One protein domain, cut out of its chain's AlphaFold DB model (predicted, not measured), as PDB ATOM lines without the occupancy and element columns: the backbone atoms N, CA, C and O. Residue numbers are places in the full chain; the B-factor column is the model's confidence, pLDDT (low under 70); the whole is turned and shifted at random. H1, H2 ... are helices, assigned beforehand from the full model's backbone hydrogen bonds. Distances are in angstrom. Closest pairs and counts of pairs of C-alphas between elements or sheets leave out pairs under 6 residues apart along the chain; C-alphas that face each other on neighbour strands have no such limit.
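This is residues 9 to 73 of the 73 residues of an uncharacterized protein of Ignavibacteria bacterium (UniProt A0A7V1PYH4). Four short helices pack into a small, mostly crossed cluster: H1 and H2 form a hairpin, H3 crosses near the beginning of H1, and H4 crosses near its end. The stretch before H1 makes an arm, of which residues 12 to 19 stick out from the body. The printed part has 65 residues with four named helices, H1 to H4 in chain order, and no named strand; its class is all helix. It is compact, with a radius of gyration of the C-alphas of 11.3 A and spans of 32 by 24 by 20 A.

Find C-alpha 22 at (-39.049, -21.380, 12.361); from there H1, the longest helix by residues, runs to residue 32 over 15.2 A. H2 takes residues 35 to 44 and H3 residues 47 to 56, each 14.4 A long. H4, residues 63 to 72, covers 13.1 A and ends at C-alpha 72, (-29.916, -6.858, 17.494).

Begin at H1, the hub. It touches H2 in a helical hairpin, at a shallow tilt of 17 degrees, opposite ways; the closest C-alphas, of Val 29 and Asp 37, are 6.6 A apart. At Glu 23 H1 touches H3, about perpendicular at 86 degrees, its C-alpha 5.9 A from that of Ile 53. H1 also touches H4, closest at the C-alphas of Leu 30 and Leu 65, 6.8 A apart. H2 touches H4 at a steep tilt of 54 degrees, the same way, closest at the C-alphas of Leu 39 and Ile 72, 6.9 A apart. H3 and H4 are near each other. In H1, H2, H3 and H4 every O i to N i+4 pair is within hydrogen-bond range.

Look at Lys 15 and Lys 70 for the C-alphas farthest apart, 32.1 A. The printed part has no cut and no long link. Confidence is under 70 at residues 16, 58 to 59 and 61.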
ATOM      1  N   TYR A   9     -22.984 -26.628  12.814       86.00
ATOM      2  CA  TYR A   9     -22.956 -27.147  14.184       86.00
ATOM      3  C   TYR A   9     -24.216 -26.776  14.984       86.00
ATOM      4  O   TYR A   9     -24.586 -27.524  15.882       86.00
ATOM      5  N   ILE A  10     -24.921 -25.692  14.631       85.31
ATOM      6  CA  ILE A  10     -26.182 -25.291  15.284       85.31
ATOM      7  C   ILE A  10     -27.252 -26.372  15.077       85.31
ATOM      8  O   ILE A  10     -28.088 -26.618  15.944       85.31
ATOM      9  N   PHE A  11     -27.181 -27.071  13.942       88.56
ATOM     10  CA  PHE A  11     -28.125 -28.102  13.520       88.56
ATOM     11  C   PHE A  11     -27.449 -29.471  13.368       88.56
ATOM     12  O   PHE A  11     -27.863 -30.271  12.535       88.56
ATOM     13  N   TRP A  12     -26.407 -29.754  14.155       83.88
ATOM     14  CA  TRP A  12     -25.592 -30.971  14.032       83.88
ATOM     15  C   TRP A  12     -26.386 -32.285  14.135       83.88
ATOM     16  O   TRP A  12     -26.004 -33.272  13.509       83.88
ATOM     17  N   SER A  13     -27.499 -32.292  14.877       83.12
ATOM     18  CA  SER A  13     -28.416 -33.433  15.006       83.12
ATOM     19  C   SER A  13     -29.393 -33.586  13.832       83.12
ATOM     20  O   SER A  13     -30.101 -34.590  13.746       83.12
ATOM     21  N   TYR A  14     -29.440 -32.616  12.916       83.56
ATOM     22  CA  TYR A  14     -30.364 -32.578  11.789       83.56
ATOM     23  C   TYR A  14     -29.643 -32.807  10.455       83.56
ATOM     24  O   TYR A  14     -28.440 -32.588  10.295       83.56
ATOM     25  N   LYS A  15     -30.402 -33.244   9.442       81.69
ATOM     26  CA  LYS A  15     -29.887 -33.351   8.068       81.69
ATOM     27  C   LYS A  15     -29.451 -31.965   7.577       81.69
ATOM     28  O   LYS A  15     -30.085 -30.966   7.891       81.69
ATOM     29  N   LYS A  16     -28.405 -31.910   6.741       69.62
ATOM     30  CA  LYS A  16     -27.762 -30.662   6.263       69.62
ATOM     31  C   LYS A  16     -28.734 -29.631   5.652       69.62
ATOM     32  O   LYS A  16     -28.459 -28.442   5.717       69.62
ATOM     33  N   ASN A  17     -29.861 -30.091   5.107       76.56
ATOM     34  CA  ASN A  17     -30.919 -29.268   4.514       76.56
ATOM     35  C   ASN A  17     -32.285 -29.585   5.139       76.56
ATOM     36  O   ASN A  17     -33.281 -29.679   4.425       76.56
ATOM     37  N   ALA A  18     -32.317 -29.853   6.444       83.50
ATOM     38  CA  ALA A  18     -33.574 -30.070   7.135       83.50
ATOM     39  C   ALA A  18     -34.451 -28.820   6.992       83.50
ATOM     40  O   ALA A  18     -33.981 -27.691   7.159       83.50
ATOM     41  N   ASP A  19     -35.716 -29.039   6.648       87.62
ATOM     42  CA  ASP A  19     -36.733 -28.003   6.709       87.62
ATOM     43  C   ASP A  19     -37.362 -28.072   8.097       87.62
ATOM     44  O   ASP A  19     -38.095 -29.010   8.413       87.62
ATOM     45  N   LEU A  20     -36.959 -27.147   8.965       87.38
ATOM     46  CA  LEU A  20     -37.379 -27.123  10.363       87.38
ATOM     47  C   LEU A  20     -38.369 -25.988  10.604       87.38
ATOM     48  O   LEU A  20     -38.246 -24.944   9.963       87.38
ATOM     49  N   PRO A  21     -39.307 -26.137  11.552       89.19
ATOM     50  CA  PRO A  21     -40.153 -25.030  11.972       89.19
ATOM     51  C   PRO A  21     -39.310 -23.833  12.418       89.19
ATOM     52  O   PRO A  21     -38.285 -24.000  13.086       89.19
ATOM     53  N   ASP A  22     -39.764 -22.630  12.083       88.38
ATOM     54  CA  ASP A  22     -39.049 -21.380  12.361       88.38
ATOM     55  C   ASP A  22     -38.751 -21.219  13.857       88.38
ATOM     56  O   ASP A  22     -37.669 -20.794  14.246       88.38
ATOM     57  N   GLU A  23     -39.666 -21.677  14.708       88.62
ATOM     58  CA  GLU A  23     -39.520 -21.711  16.165       88.62
ATOM     59  C   GLU A  23     -38.297 -22.536  16.606       88.62
ATOM     60  O   GLU A  23     -37.523 -22.110  17.463       88.62
ATOM     61  N   VAL A  24     -38.071 -23.694  15.979       87.94
ATOM     62  CA  VAL A  24     -36.927 -24.571  16.271       87.94
ATOM     63  C   VAL A  24     -35.628 -23.935  15.781       87.94
ATOM     64  O   VAL A  24     -34.619 -23.965  16.487       87.94
ATOM     65  N   VAL A  25     -35.655 -23.331  14.591       89.69
ATOM     66  CA  VAL A  25     -34.502 -22.634  14.006       89.69
ATOM     67  C   VAL A  25     -34.089 -21.458  14.887       89.69
ATOM     68  O   VAL A  25     -32.939 -21.399  15.319       89.69
ATOM     69  N   VAL A  26     -35.030 -20.575  15.223       89.56
ATOM     70  CA  VAL A  26     -34.803 -19.407  16.084       89.56
ATOM     71  C   VAL A  26     -34.314 -19.840  17.464       89.56
ATOM     72  O   VAL A  26     -33.325 -19.298  17.950       89.56
ATOM     73  N   SER A  27     -34.930 -20.853  18.083       89.06
ATOM     74  CA  SER A  27     -34.499 -21.361  19.394       89.06
ATOM     75  C   SER A  27     -33.056 -21.870  19.374       89.06
ATOM     76  O   SER A  27     -32.266 -21.526  20.253       89.06
ATOM     77  N   ASN A  28     -32.685 -22.659  18.363       89.31
ATOM     78  CA  ASN A  28     -31.338 -23.218  18.260       89.31
ATOM     79  C   ASN A  28     -30.292 -22.149  17.947       89.31
ATOM     80  O   ASN A  28     -29.225 -22.154  18.556       89.31
ATOM     81  N   VAL A  29     -30.598 -21.204  17.057       90.44
ATOM     82  CA  VAL A  29     -29.681 -20.104  16.737       90.44
ATOM     83  C   VAL A  29     -29.505 -19.171  17.941       90.44
ATOM     84  O   VAL A  29     -28.380 -18.800  18.251       90.44
ATOM     85  N   LEU A  30     -30.562 -18.870  18.701       88.62
ATOM     86  CA  LEU A  30     -30.443 -18.090  19.943       88.62
ATOM     87  C   LEU A  30     -29.606 -18.802  21.017       88.62
ATOM     88  O   LEU A  30     -28.901 -18.151  21.790       88.62
ATOM     89  N   LYS A  31     -29.688 -20.136  21.085       87.12
ATOM     90  CA  LYS A  31     -28.963 -20.939  22.079       87.12
ATOM     91  C   LYS A  31     -27.512 -21.181  21.707       87.12
ATOM     92  O   LYS A  31     -26.664 -21.137  22.593       87.12
ATOM     93  N   PHE A  32     -27.220 -21.444  20.438       89.00
ATOM     94  CA  PHE A  32     -25.921 -21.968  20.009       89.00
ATOM     95  C   PHE A  32     -25.228 -21.124  18.942       89.00
ATOM     96  O   PHE A  32     -24.030 -21.300  18.764       89.00
ATOM     97  N   GLY A  33     -25.944 -20.235  18.254       87.62
ATOM     98  CA  GLY A  33     -25.393 -19.439  17.163       87.62
ATOM     99  C   GLY A  33     -24.444 -18.335  17.617       87.62
ATOM    100  O   GLY A  33     -24.483 -17.863  18.759       87.62
ATOM    101  N   GLU A  34     -23.592 -17.911  16.689       89.56
ATOM    102  CA  GLU A  34     -22.703 -16.768  16.855       89.56
ATOM    103  C   GLU A  34     -23.410 -15.456  16.489       89.56
ATOM    104  O   GLU A  34     -24.510 -15.435  15.939       89.56
ATOM    105  N   ILE A  35     -22.746 -14.321  16.739       87.69
ATOM    106  CA  ILE A  35     -23.267 -12.987  16.395       87.69
ATOM    107  C   ILE A  35     -23.676 -12.909  14.916       87.69
ATOM    108  O   ILE A  35     -24.696 -12.304  14.599       87.69
ATOM    109  N   LYS A  36     -22.918 -13.549  14.016       88.88
ATOM    110  CA  LYS A  36     -23.249 -13.593  12.586       88.88
ATOM    111  C   LYS A  36     -24.583 -14.297  12.334       88.88
ATOM    112  O   LYS A  36     -25.413 -13.742  11.629       88.88
ATOM    113  N   ASP A  37     -24.826 -15.448  12.962       89.56
ATOM    114  CA  ASP A  37     -26.094 -16.177  12.829       89.56
ATOM    115  C   ASP A  37     -27.276 -15.382  13.411       89.56
ATOM    116  O   ASP A  37     -28.382 -15.407  12.869       89.56
ATOM    117  N   LEU A  38     -27.045 -14.626  14.491       88.81
ATOM    118  CA  LEU A  38     -28.048 -13.727  15.066       88.81
ATOM    119  C   LEU A  38     -28.396 -12.566  14.118       88.81
ATOM    120  O   LEU A  38     -29.565 -12.201  13.997       88.81
ATOM    121  N   LEU A  39     -27.409 -11.995  13.423       89.62
ATOM    122  CA  LEU A  39     -27.657 -10.986  12.388       89.62
ATOM    123  C   LEU A  39     -28.413 -11.590  11.200       89.62
ATOM    124  O   LEU A  39     -29.386 -11.007  10.737       89.62
ATOM    125  N   THR A  40     -28.054 -12.805  10.782       90.19
ATOM    126  CA  THR A  40     -28.776 -13.542   9.738       90.19
ATOM    127  C   THR A  40     -30.240 -13.795  10.120       90.19
ATOM    128  O   THR A  40     -31.124 -13.649   9.278       90.19
ATOM    129  N   LEU A  41     -30.548 -14.085  11.392       90.00
ATOM    130  CA  LEU A  41     -31.942 -14.133  11.859       90.00
ATOM    131  C   LEU A  41     -32.669 -12.800  11.652       90.00
ATOM    132  O   LEU A  41     -33.835 -12.797  11.267       90.00
ATOM    133  N   ARG A  42     -32.000 -11.674  11.910       87.00
ATOM    134  CA  ARG A  42     -32.586 -10.337  11.761       87.00
ATOM    135  C   ARG A  42     -32.834  -9.954  10.303       87.00
ATOM    136  O   ARG A  42     -33.783  -9.226  10.033       87.00
ATOM    137  N   GLU A  43     -31.991 -10.426   9.391       89.88
ATOM    138  CA  GLU A  43     -32.153 -10.230   7.946       89.88
ATOM    139  C   GLU A  43     -33.294 -11.081   7.377       89.88
ATOM    140  O   GLU A  43     -34.017 -10.638   6.488       89.88
ATOM    141  N   LEU A  44     -33.474 -12.296   7.902       88.75
ATOM    142  CA  LEU A  44     -34.462 -13.253   7.399       88.75
ATOM    143  C   LEU A  44     -35.858 -13.059   7.999       88.75
ATOM    144  O   LEU A  44     -36.846 -13.452   7.381       88.75
ATOM    145  N   TYR A  45     -35.952 -12.444   9.179       88.81
ATOM    146  CA  TYR A  45     -37.213 -12.220   9.876       88.81
ATOM    147  C   TYR A  45     -37.389 -10.764  10.285       88.81
ATOM    148  O   TYR A  45     -36.483 -10.086  10.775       88.81
ATOM    149  N   THR A  46     -38.626 -10.287  10.184       89.50
ATOM    150  CA  THR A  46     -38.981  -8.983  10.740       89.50
ATOM    151  C   THR A  46     -38.916  -9.003  12.270       89.50
ATOM    152  O   THR A  46     -39.089 -10.036  12.922       89.50
ATOM    153  N   LYS A  47     -38.720  -7.820  12.861       88.31
ATOM    154  CA  LYS A  47     -38.669  -7.634  14.320       88.31
ATOM    155  C   LYS A  47     -39.887  -8.248  15.013       88.31
ATOM    156  O   LYS A  47     -39.742  -8.943  16.010       88.31
ATOM    157  N   GLN A  48     -41.077  -8.007  14.460       87.94
ATOM    158  CA  GLN A  48     -42.340  -8.510  15.003       87.94
ATOM    159  C   GLN A  48     -42.424 -10.037  14.953       87.94
ATOM    160  O   GLN A  48     -42.814 -10.652  15.938       87.94
ATOM    161  N   GLN A  49     -42.008 -10.662  13.847       88.75
ATOM    162  CA  GLN A  49     -41.990 -12.125  13.743       88.75
ATOM    163  C   GLN A  49     -41.063 -12.755  14.786       88.75
ATOM    164  O   GLN A  49     -41.459 -13.704  15.457       88.75
ATOM    165  N   LEU A  50     -39.859 -12.202  14.968       89.00
ATOM    166  CA  LEU A  50     -38.909 -12.695  15.968       89.00
ATOM    167  C   LEU A  50     -39.441 -12.538  17.392       89.00
ATOM    168  O   LEU A  50     -39.321 -13.471  18.180       89.00
ATOM    169  N   LEU A  51     -40.055 -11.398  17.722       87.75
ATOM    170  CA  LEU A  51     -40.669 -11.187  19.035       87.75
ATOM    171  C   LEU A  51     -41.793 -12.194  19.297       87.75
ATOM    172  O   LEU A  51     -41.773 -12.844  20.339       87.75
ATOM    173  N   ASN A  52     -42.683 -12.412  18.325       89.44
ATOM    174  CA  ASN A  52     -43.768 -13.389  18.444       89.44
ATOM    175  C   ASN A  52     -43.238 -14.818  18.653       89.44
ATOM    176  O   ASN A  52     -43.768 -15.571  19.468       89.44
ATOM    177  N   ILE A  53     -42.185 -15.210  17.927       88.00
ATOM    178  CA  ILE A  53     -41.558 -16.531  18.079       88.00
ATOM    179  C   ILE A  53     -40.888 -16.656  19.452       88.00
ATOM    180  O   ILE A  53     -41.030 -17.674  20.126       88.00
ATOM    181  N   ILE A  54     -40.181 -15.616  19.897       86.38
ATOM    182  CA  ILE A  54     -39.518 -15.591  21.202       86.38
ATOM    183  C   ILE A  54     -40.531 -15.690  22.348       86.38
ATOM    184  O   ILE A  54     -40.284 -16.429  23.300       86.38
ATOM    185  N   GLU A  55     -41.653 -14.974  22.259       86.56
ATOM    186  CA  GLU A  55     -42.734 -15.045  23.247       86.56
ATOM    187  C   GLU A  55     -43.321 -16.457  23.332       86.56
ATOM    188  O   GLU A  55     -43.478 -16.993  24.430       86.56
ATOM    189  N   LYS A  56     -43.550 -17.109  22.184       84.56
ATOM    190  CA  LYS A  56     -44.035 -18.497  22.128       84.56
ATOM    191  C   LYS A  56     -43.059 -19.511  22.715       84.56
ATOM    192  O   LYS A  56     -43.486 -20.488  23.322       84.56
ATOM    193  N   LEU A  57     -41.754 -19.308  22.533       80.12
ATOM    194  CA  LEU A  57     -40.739 -20.278  22.947       80.12
ATOM    195  C   LEU A  57     -40.558 -20.377  24.472       80.12
ATOM    196  O   LEU A  57     -39.829 -21.266  24.912       80.12
ATOM    197  N   SER A  58     -41.182 -19.493  25.269       69.12
ATOM    198  CA  SER A  58     -41.072 -19.452  26.740       69.12
ATOM    199  C   SER A  58     -39.627 -19.644  27.228       69.12
ATOM    200  O   SER A  58     -39.337 -20.351  28.197       69.12
ATOM    201  N   LEU A  59     -38.671 -19.066  26.493       69.62
ATOM    202  CA  LEU A  59     -37.263 -19.174  26.843       69.62
ATOM    203  C   LEU A  59     -37.079 -18.486  28.194       69.62
ATOM    204  O   LEU A  59     -37.431 -17.314  28.336       69.62
ATOM    205  N   LYS A  60     -36.514 -19.204  29.177       70.56
ATOM    206  CA  LYS A  60     -36.028 -18.573  30.410       70.56
ATOM    207  C   LYS A  60     -35.174 -17.369  30.024       70.56
ATOM    208  O   LYS A  60     -34.408 -17.456  29.063       70.56
ATOM    209  N   GLU A  61     -35.319 -16.268  30.757       66.50
ATOM    210  CA  GLU A  61     -34.540 -15.059  30.509       66.50
ATOM    211  C   GLU A  61     -33.044 -15.365  30.615       66.50
ATOM    212  O   GLU A  61     -32.472 -15.483  31.696       66.50
ATOM    213  N   ASP A  62     -32.424 -15.542  29.454       75.19
ATOM    214  CA  ASP A  62     -30.996 -15.764  29.307       75.19
ATOM    215  C   ASP A  62     -30.339 -14.439  28.904       75.19
ATOM    216  O   ASP A  62     -30.909 -13.635  28.155       75.19
ATOM    217  N   LYS A  63     -29.101 -14.223  29.351       82.12
ATOM    218  CA  LYS A  63     -28.270 -13.075  28.963       82.12
ATOM    219  C   LYS A  63     -28.195 -12.938  27.442       82.12
ATOM    220  O   LYS A  63     -28.202 -11.820  26.931       82.12
ATOM    221  N   ARG A  64     -28.171 -14.063  26.717       82.25
ATOM    222  CA  ARG A  64     -28.183 -14.086  25.244       82.25
ATOM    223  C   ARG A  64     -29.489 -13.568  24.660       82.25
ATOM    224  O   ARG A  64     -29.461 -12.762  23.736       82.25
ATOM    225  N   LEU A  65     -30.625 -13.982  25.220       83.69
ATOM    226  CA  LEU A  65     -31.934 -13.507  24.778       83.69
ATOM    227  C   LEU A  65     -32.081 -12.005  25.027       83.69
ATOM    228  O   LEU A  65     -32.555 -11.278  24.156       83.69
ATOM    229  N   PHE A  66     -31.635 -11.534  26.192       85.12
ATOM    230  CA  PHE A  66     -31.624 -10.112  26.520       85.12
ATOM    231  C   PHE A  66     -30.732  -9.315  25.560       85.12
ATOM    232  O   PHE A  66     -31.158  -8.288  25.034       85.12
ATOM    233  N   PHE A  67     -29.522  -9.810  25.280       85.62
ATOM    234  CA  PHE A  67     -28.624  -9.211  24.295       85.62
ATOM    235  C   PHE A  67     -29.276  -9.142  22.910       85.62
ATOM    236  O   PHE A  67     -29.306  -8.076  22.302       85.62
ATOM    237  N   PHE A  68     -29.871 -10.239  22.438       85.88
ATOM    238  CA  PHE A  68     -30.549 -10.278  21.145       85.88
ATOM    239  C   PHE A  68     -31.704  -9.269  21.071       85.88
ATOM    240  O   PHE A  68     -31.769  -8.477  20.133       85.88
ATOM    241  N   LYS A  69     -32.563  -9.229  22.101       85.12
ATOM    242  CA  LYS A  69     -33.683  -8.279  22.205       85.12
ATOM    243  C   LYS A  69     -33.242  -6.816  22.245       85.12
ATOM    244  O   LYS A  69     -33.957  -5.971  21.723       85.12
ATOM    245  N   LYS A  70     -32.121  -6.512  22.903       85.44
ATOM    246  CA  LYS A  70     -31.700  -5.130  23.179       85.44
ATOM    247  C   LYS A  70     -30.724  -4.564  22.148       85.44
ATOM    248  O   LYS A  70     -30.698  -3.355  21.960       85.44
ATOM    249  N   VAL A  71     -29.900  -5.412  21.534       82.94
ATOM    250  CA  VAL A  71     -28.786  -4.989  20.670       82.94
ATOM    251  C   VAL A  71     -29.053  -5.287  19.196       82.94
ATOM    252  O   VAL A  71     -28.647  -4.502  18.348       82.94
ATOM    253  N   ILE A  72     -29.728  -6.398  18.882       80.56
ATOM    254  CA  ILE A  72     -29.916  -6.858  17.494       80.56
ATOM    255  C   ILE A  72     -31.332  -6.564  16.966       80.56
ATOM    256  O   ILE A  72     -31.498  -6.232  15.790       80.56
ATOM    257  N   LEU A  73     -32.365  -6.686  17.809       81.38
ATOM    258  CA  LEU A  73     -33.772  -6.458  17.438       81.38
ATOM    259  C   LEU A  73     -34.170  -4.980  17.385       81.38
ATOM    260  O   LEU A  73     -34.755  -4.565  16.351       81.38
TER     261      LEU A  73